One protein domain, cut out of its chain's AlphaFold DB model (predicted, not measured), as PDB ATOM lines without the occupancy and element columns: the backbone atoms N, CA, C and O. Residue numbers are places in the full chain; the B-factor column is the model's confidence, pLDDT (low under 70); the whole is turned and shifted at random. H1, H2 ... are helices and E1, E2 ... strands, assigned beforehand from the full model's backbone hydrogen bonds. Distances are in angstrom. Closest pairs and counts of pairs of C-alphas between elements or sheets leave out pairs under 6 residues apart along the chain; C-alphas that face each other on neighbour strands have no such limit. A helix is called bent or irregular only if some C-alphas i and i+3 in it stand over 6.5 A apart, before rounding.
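This is residues 138 to 187 of the 260 residues of an uncharacterized protein of Candidatus Curtissbacteria bacterium RIFCSPLOWO2_01_FULL_37_9 (UniProt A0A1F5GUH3). A two-stranded hairpin, E1 and E2, makes a narrow ribbon, and one kinked helix, H1, folds back over one face of it; the other face is bare. The loop of residues 144 to 152 makes one end of the long axis, and the other end is made by residues 162 to 168, of which 166 to 168 belong to H1, which stick out with no C-alpha 8 or more apart along the chain within 10 A. The printed part has 50 residues with two named strands and one named helix, in the order E1, E2, H1; the sheet has the order E1 - E2 and is antiparallel. The class is mixed, helices and strands. The whole is loose, with a radius of gyration of the C-alphas of 12.8 A, and flat, with spans of 39 by 21 by 9 A.

E1, residues 138 to 143, and E2, residues 153 to 160, are antiparallel neighbours and form a hairpin, with 155 degrees between their N-to-C directions. The C-alphas of Tyr 139 and Ile 158 face each other at 4.4 A. Across the pair, N 138 and O 159 are within hydrogen-bond range at 2.9 A, and N 157 and O 140 at 2.9 A. H1, residues 166 to 184, comes nearest to E1 with the C-alphas of Ala 141 and Leu 183, the closest of the two elements, 6.7 A apart. The closest C-alphas of E2 and H1 are those of Val 156 and Ile 184, 6.6 A apart. Residues 169 to 184 of H1 make 16 pairs of C-alphas within 10 A with E1 and 15 with E2. H1 has a kink of 69 degrees near residue 178, and it is irregular: C-alphas 175 and 178 are 7.7 A apart. In its backbone 13 of 15 O i to N i+4 pairs are within hydrogen-bond range.

E1 begins at C-alpha 138, at (49.636, -14.580, 34.209), and measures 16.2 A from first to last C-alpha. E2 measures 19.8 A and ends at C-alpha 160, at (46.657, -10.433, 29.903). H1 measures 22.3 A and ends at C-alpha 184, at (47.650, -10.686, 48.529).

The two C-alphas farthest apart are those of Ile 148 and Asn 167, at 39.5 A, while those of Ser 138 and Leu 187, the first and last printed, are 18.0 A apart. The printed part has no cut. The link from E1 to E2, 9 residues, is short, and the link from E2 to H1, 5 residues, is tight. Residues 162 to 168, of which 166 to 168 belong to H1, stand free. The mean pLDDT of the printed part is 76.1, and residues 142 to 153 are under 70.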
ATOM      1  N   SER A 138      48.717 -14.346  33.096       82.00
ATOM      2  CA  SER A 138      49.636 -14.580  34.209       82.00
ATOM      3  C   SER A 138      49.267 -13.714  35.408       82.00
ATOM      4  O   SER A 138      48.538 -12.730  35.288       82.00
ATOM      5  N   TYR A 139      49.745 -14.087  36.593       81.06
ATOM      6  CA  TYR A 139      49.668 -13.237  37.774       81.06
ATOM      7  C   TYR A 139      51.054 -13.070  38.389       81.06
ATOM      8  O   TYR A 139      51.889 -13.971  38.327       81.06
ATOM      9  N   GLY A 140      51.286 -11.922  39.009       77.69
ATOM     10  CA  GLY A 140      52.551 -11.609  39.658       77.69
ATOM     11  C   GLY A 140      52.377 -10.548  40.730       77.69
ATOM     12  O   GLY A 140      51.321  -9.920  40.838       77.69
ATOM     13  N   ALA A 141      53.418 -10.366  41.532       73.31
ATOM     14  CA  ALA A 141      53.492  -9.293  42.508       73.31
ATOM     15  C   ALA A 141      54.637  -8.348  42.134       73.31
ATOM     16  O   ALA A 141      55.706  -8.810  41.738       73.31
ATOM     17  N   TYR A 142      54.398  -7.039  42.224       67.25
ATOM     18  CA  TYR A 142      55.422  -6.033  41.936       67.25
ATOM     19  C   TYR A 142      56.195  -5.735  43.226       67.25
ATOM     20  O   TYR A 142      55.554  -5.315  44.199       67.25
ATOM     21  N   PRO A 143      57.513  -5.989  43.286       61.56
ATOM     22  CA  PRO A 143      58.321  -5.555  44.418       61.56
ATOM     23  C   PRO A 143      58.395  -4.023  44.434       61.56
ATOM     24  O   PRO A 143      58.353  -3.389  43.381       61.56
ATOM     25  N   GLU A 144      58.504  -3.409  45.609       56.84
ATOM     26  CA  GLU A 144      58.946  -2.017  45.681       56.84
ATOM     27  C   GLU A 144      60.318  -1.869  45.021       56.84
ATOM     28  O   GLU A 144      61.258  -2.575  45.380       56.84
ATOM     29  N   GLU A 145      60.446  -0.940  44.070       54.81
ATOM     30  CA  GLU A 145      61.708  -0.654  43.367       54.81
ATOM     31  C   GLU A 145      62.829  -0.159  44.312       54.81
ATOM     32  O   GLU A 145      63.973  -0.041  43.881       54.81
ATOM     33  N   GLU A 146      62.546   0.074  45.606       48.06
ATOM     34  CA  GLU A 146      63.471   0.719  46.549       48.06
ATOM     35  C   GLU A 146      63.672   0.037  47.925       48.06
ATOM     36  O   GLU A 146      64.387   0.595  48.761       48.06
ATOM     37  N   THR A 147      63.144  -1.162  48.218       45.31
ATOM     38  CA  THR A 147      63.330  -1.774  49.558       45.31
ATOM     39  C   THR A 147      64.293  -2.967  49.592       45.31
ATOM     40  O   THR A 147      64.033  -4.076  49.134       45.31
ATOM     41  N   ILE A 148      65.425  -2.738  50.268       46.34
ATOM     42  CA  ILE A 148      66.511  -3.687  50.588       46.34
ATOM     43  C   ILE A 148      66.039  -4.846  51.511       46.34
ATOM     44  O   ILE A 148      66.795  -5.773  51.797       46.34
ATOM     45  N   SER A 149      64.780  -4.856  51.964       46.00
ATOM     46  CA  SER A 149      64.264  -5.777  52.989       46.00
ATOM     47  C   SER A 149      63.250  -6.821  52.509       46.00
ATOM     48  O   SER A 149      62.474  -7.314  53.317       46.00
ATOM     49  N   GLY A 150      63.242  -7.213  51.233       46.56
ATOM     50  CA  GLY A 150      62.726  -8.523  50.789       46.56
ATOM     51  C   GLY A 150      61.292  -8.931  51.187       46.56
ATOM     52  O   GLY A 150      61.003 -10.131  51.179       46.56
ATOM     53  N   LYS A 151      60.400  -7.998  51.559       51.25
ATOM     54  CA  LYS A 151      59.027  -8.298  52.019       51.25
ATOM     55  C   LYS A 151      57.960  -7.249  51.666       51.25
ATOM     56  O   LYS A 151      56.902  -7.274  52.283       51.25
ATOM     57  N   ASP A 152      58.169  -6.415  50.652       57.06
ATOM     58  CA  ASP A 152      57.239  -5.322  50.338       57.06
ATOM     59  C   ASP A 152      56.787  -5.393  48.873       57.06
ATOM     60  O   ASP A 152      57.408  -4.844  47.963       57.06
ATOM     61  N   TYR A 153      55.710  -6.145  48.624       68.50
ATOM     62  CA  TYR A 153      54.997  -6.068  47.349       68.50
ATOM     63  C   TYR A 153      53.974  -4.935  47.411       68.50
ATOM     64  O   TYR A 153      53.152  -4.902  48.327       68.50
ATOM     65  N   ASN A 154      53.933  -4.077  46.393       71.75
ATOM     66  CA  ASN A 154      52.981  -2.958  46.341       71.75
ATOM     67  C   ASN A 154      51.691  -3.256  45.584       71.75
ATOM     68  O   ASN A 154      50.721  -2.499  45.659       71.75
ATOM     69  N   GLY A 155      51.642  -4.384  44.884       76.75
ATOM     70  CA  GLY A 155      50.448  -4.803  44.172       76.75
ATOM     71  C   GLY A 155      50.535  -6.236  43.684       76.75
ATOM     72  O   GLY A 155      51.621  -6.790  43.517       76.75
ATOM     73  N   VAL A 156      49.359  -6.815  43.446       83.00
ATOM     74  CA  VAL A 156      49.187  -8.062  42.701       83.00
ATOM     75  C   VAL A 156      48.479  -7.711  41.402       83.00
ATOM     76  O   VAL A 156      47.431  -7.065  41.430       83.00
ATOM     77  N   PHE A 157      49.045  -8.139  40.280       84.12
ATOM     78  CA  PHE A 157      48.511  -7.873  38.950       84.12
ATOM     79  C   PHE A 157      48.140  -9.180  38.271       84.12
ATOM     80  O   PHE A 157      48.811 -10.196  38.448       84.12
ATOM     81  N   ILE A 158      47.077  -9.124  37.474       86.25
ATOM     82  CA  ILE A 158      46.761 -10.140  36.478       86.25
ATOM     83  C   ILE A 158      47.105  -9.514  35.132       86.25
ATOM     84  O   ILE A 158      46.529  -8.493  34.760       86.25
ATOM     85  N   HIS A 159      48.077 -10.093  34.443       85.94
ATOM     86  CA  HIS A 159      48.533  -9.640  33.141       85.94
ATOM     87  C   HIS A 159      47.875 -10.486  32.053       85.94
ATOM     88  O   HIS A 159      47.913 -11.714  32.107       85.94
ATOM     89  N   ILE A 160      47.270  -9.814  31.077       87.12
ATOM     90  CA  ILE A 160      46.657 -10.433  29.903       87.12
ATOM     91  C   ILE A 160      47.503 -10.013  28.706       87.12
ATOM     92  O   ILE A 160      47.517  -8.842  28.339       87.12
ATOM     93  N   SER A 161      48.241 -10.958  28.139       81.25
ATOM     94  CA  SER A 161      49.191 -10.710  27.047       81.25
ATOM     95  C   SER A 161      48.571 -10.915  25.660       81.25
ATOM     96  O   SER A 161      49.169 -10.524  24.664       81.25
ATOM     97  N   HIS A 162      47.391 -11.542  25.592       82.75
ATOM     98  CA  HIS A 162      46.741 -11.989  24.358       82.75
ATOM     99  C   HIS A 162      45.225 -11.793  24.412       82.75
ATOM    100  O   HIS A 162      44.646 -11.552  25.471       82.75
ATOM    101  N   GLU A 163      44.567 -11.943  23.262       83.62
ATOM    102  CA  GLU A 163      43.108 -12.000  23.198       83.62
ATOM    103  C   GLU A 163      42.585 -13.218  23.974       83.62
ATOM    104  O   GLU A 163      42.971 -14.357  23.705       83.62
ATOM    105  N   ILE A 164      41.704 -12.959  24.941       84.25
ATOM    106  CA  ILE A 164      41.047 -13.972  25.768       84.25
ATOM    107  C   ILE A 164      39.558 -13.655  25.915       84.25
ATOM    108  O   ILE A 164      39.119 -12.505  25.851       84.25
ATOM    109  N   THR A 165      38.776 -14.684  26.195       87.88
ATOM    110  CA  THR A 165      37.374 -14.589  26.584       87.88
ATOM    111  C   THR A 165      37.229 -14.303  28.081       87.88
ATOM    112  O   THR A 165      38.083 -14.642  28.906       87.88
ATOM    113  N   LEU A 166      36.080 -13.742  28.472       88.94
ATOM    114  CA  LEU A 166      35.734 -13.554  29.887       88.94
ATOM    115  C   LEU A 166      35.734 -14.882  30.666       88.94
ATOM    116  O   LEU A 166      36.118 -14.916  31.835       88.94
ATOM    117  N   ASN A 167      35.304 -15.974  30.027       86.81
ATOM    118  CA  ASN A 167      35.265 -17.291  30.654       86.81
ATOM    119  C   ASN A 167      36.673 -17.843  30.921       86.81
ATOM    120  O   ASN A 167      36.903 -18.395  31.997       86.81
ATOM    121  N   GLU A 168      37.613 -17.659  29.990       85.62
ATOM    122  CA  GLU A 168      39.024 -18.015  30.188       85.62
ATOM    123  C   GLU A 168      39.619 -17.248  31.372       85.62
ATOM    124  O   GLU A 168      40.204 -17.870  32.256       85.62
ATOM    125  N   LEU A 169      39.388 -15.931  31.457       88.69
ATOM    126  CA  LEU A 169      39.855 -15.120  32.586       88.69
ATOM    127  C   LEU A 169      39.278 -15.594  33.918       88.69
ATOM    128  O   LEU A 169      40.023 -15.809  34.874       88.69
ATOM    129  N   LYS A 170      37.957 -15.779  33.988       89.31
ATOM    130  CA  LYS A 170      37.289 -16.229  35.211       89.31
ATOM    131  C   LYS A 170      37.814 -17.594  35.655       89.31
ATOM    132  O   LYS A 170      38.213 -17.751  36.803       89.31
ATOM    133  N   THR A 171      37.881 -18.549  34.732       85.94
ATOM    134  CA  THR A 171      38.364 -19.904  35.018       85.94
ATOM    135  C   THR A 171      39.821 -19.895  35.468       85.94
ATOM    136  O   THR A 171      40.184 -20.594  36.413       85.94
ATOM    137  N   TYR A 172      40.661 -19.087  34.819       87.19
ATOM    138  CA  TYR A 172      42.053 -18.916  35.211       87.19
ATOM    139  C   TYR A 172      42.169 -18.356  36.633       87.19
ATOM    140  O   TYR A 172      42.922 -18.897  37.443       87.19
ATOM    141  N   ILE A 173      41.415 -17.301  36.962       88.31
ATOM    142  CA  ILE A 173      41.403 -16.706  38.304       88.31
ATOM    143  C   ILE A 173      40.934 -17.726  39.335       88.31
ATOM    144  O   ILE A 173      41.615 -17.901  40.340       88.31
ATOM    145  N   ASP A 174      39.831 -18.430  39.082       86.88
ATOM    146  CA  ASP A 174      39.263 -19.408  40.013       86.88
ATOM    147  C   ASP A 174      40.264 -20.538  40.313       86.88
ATOM    148  O   ASP A 174      40.507 -20.874  41.476       86.88
ATOM    149  N   ASN A 175      40.932 -21.066  39.282       83.56
ATOM    150  CA  ASN A 175      41.932 -22.126  39.436       83.56
ATOM    151  C   ASN A 175      43.203 -21.652  40.161       83.56
ATOM    152  O   ASN A 175      43.838 -22.427  40.877       83.56
ATOM    153  N   ASN A 176      43.579 -20.381  39.996       83.00
ATOM    154  CA  ASN A 176      44.783 -19.806  40.595       83.00
ATOM    155  C   ASN A 176      44.501 -18.986  41.864       83.00
ATOM    156  O   ASN A 176      45.436 -18.460  42.477       83.00
ATOM    157  N   TRP A 177      43.243 -18.904  42.313       86.56
ATOM    158  CA  TRP A 177      42.814 -17.997  43.380       86.56
ATOM    159  C   TRP A 177      43.597 -18.209  44.668       86.56
ATOM    160  O   TRP A 177      43.999 -17.253  45.325       86.56
ATOM    161  N   ARG A 178      43.898 -19.464  45.018       83.06
ATOM    162  CA  ARG A 178      44.692 -19.783  46.211       83.06
ATOM    163  C   ARG A 178      46.084 -19.147  46.174       83.06
ATOM    164  O   ARG A 178      46.580 -18.730  47.220       83.06
ATOM    165  N   ASN A 179      46.716 -19.081  45.004       79.50
ATOM    166  CA  ASN A 179      48.040 -18.485  44.843       79.50
ATOM    167  C   ASN A 179      47.963 -16.960  44.786       79.50
ATOM    168  O   ASN A 179      48.721 -16.297  45.489       79.50
ATOM    169  N   ILE A 180      46.989 -16.412  44.059       83.94
ATOM    170  CA  ILE A 180      46.692 -14.973  44.056       83.94
ATOM    171  C   ILE A 180      46.441 -14.490  45.494       83.94
ATOM    172  O   ILE A 180      47.045 -13.528  45.955       83.94
ATOM    173  N   PHE A 181      45.631 -15.221  46.260       82.81
ATOM    174  CA  PHE A 181      45.337 -14.922  47.657       82.81
ATOM    175  C   PHE A 181      46.572 -15.005  48.563       82.81
ATOM    176  O   PHE A 181      46.701 -14.221  49.502       82.81
ATOM    177  N   ARG A 182      47.504 -15.931  48.297       80.69
ATOM    178  CA  ARG A 182      48.798 -15.967  48.996       80.69
ATOM    179  C   ARG A 182      49.613 -14.710  48.707       80.69
ATOM    180  O   ARG A 182      50.119 -14.131  49.657       80.69
ATOM    181  N   LEU A 183      49.688 -14.262  47.452       79.62
ATOM    182  CA  LEU A 183      50.368 -13.010  47.099       79.62
ATOM    183  C   LEU A 183      49.726 -11.800  47.783       79.62
ATOM    184  O   LEU A 183      50.431 -10.982  48.363       79.62
ATOM    185  N   ILE A 184      48.391 -11.746  47.829       83.12
ATOM    186  CA  ILE A 184      47.650 -10.686  48.529       83.12
ATOM    187  C   ILE A 184      48.020 -10.623  50.021       83.12
ATOM    188  O   ILE A 184      48.056  -9.537  50.591       83.12
ATOM    189  N   LYS A 185      48.329 -11.755  50.669       80.00
ATOM    190  CA  LYS A 185      48.762 -11.772  52.079       80.00
ATOM    191  C   LYS A 185      50.139 -11.158  52.318       80.00
ATOM    192  O   LYS A 185      50.437 -10.838  53.464       80.00
ATOM    193  N   TYR A 186      50.960 -11.037  51.281       76.88
ATOM    194  CA  TYR A 186      52.256 -10.370  51.356       76.88
ATOM    195  C   TYR A 186      52.172  -8.877  51.019       76.88
ATOM    196  O   TYR A 186      53.183  -8.192  51.101       76.88
ATOM    197  N   LEU A 187      50.990  -8.368  50.652       77.12
ATOM    198  CA  LEU A 187      50.782  -6.931  50.512       77.12
ATOM    199  C   LEU A 187      50.784  -6.258  51.890       77.12
ATOM    200  O   LEU A 187      50.335  -6.868  52.873       77.12
TER     201      LEU A 187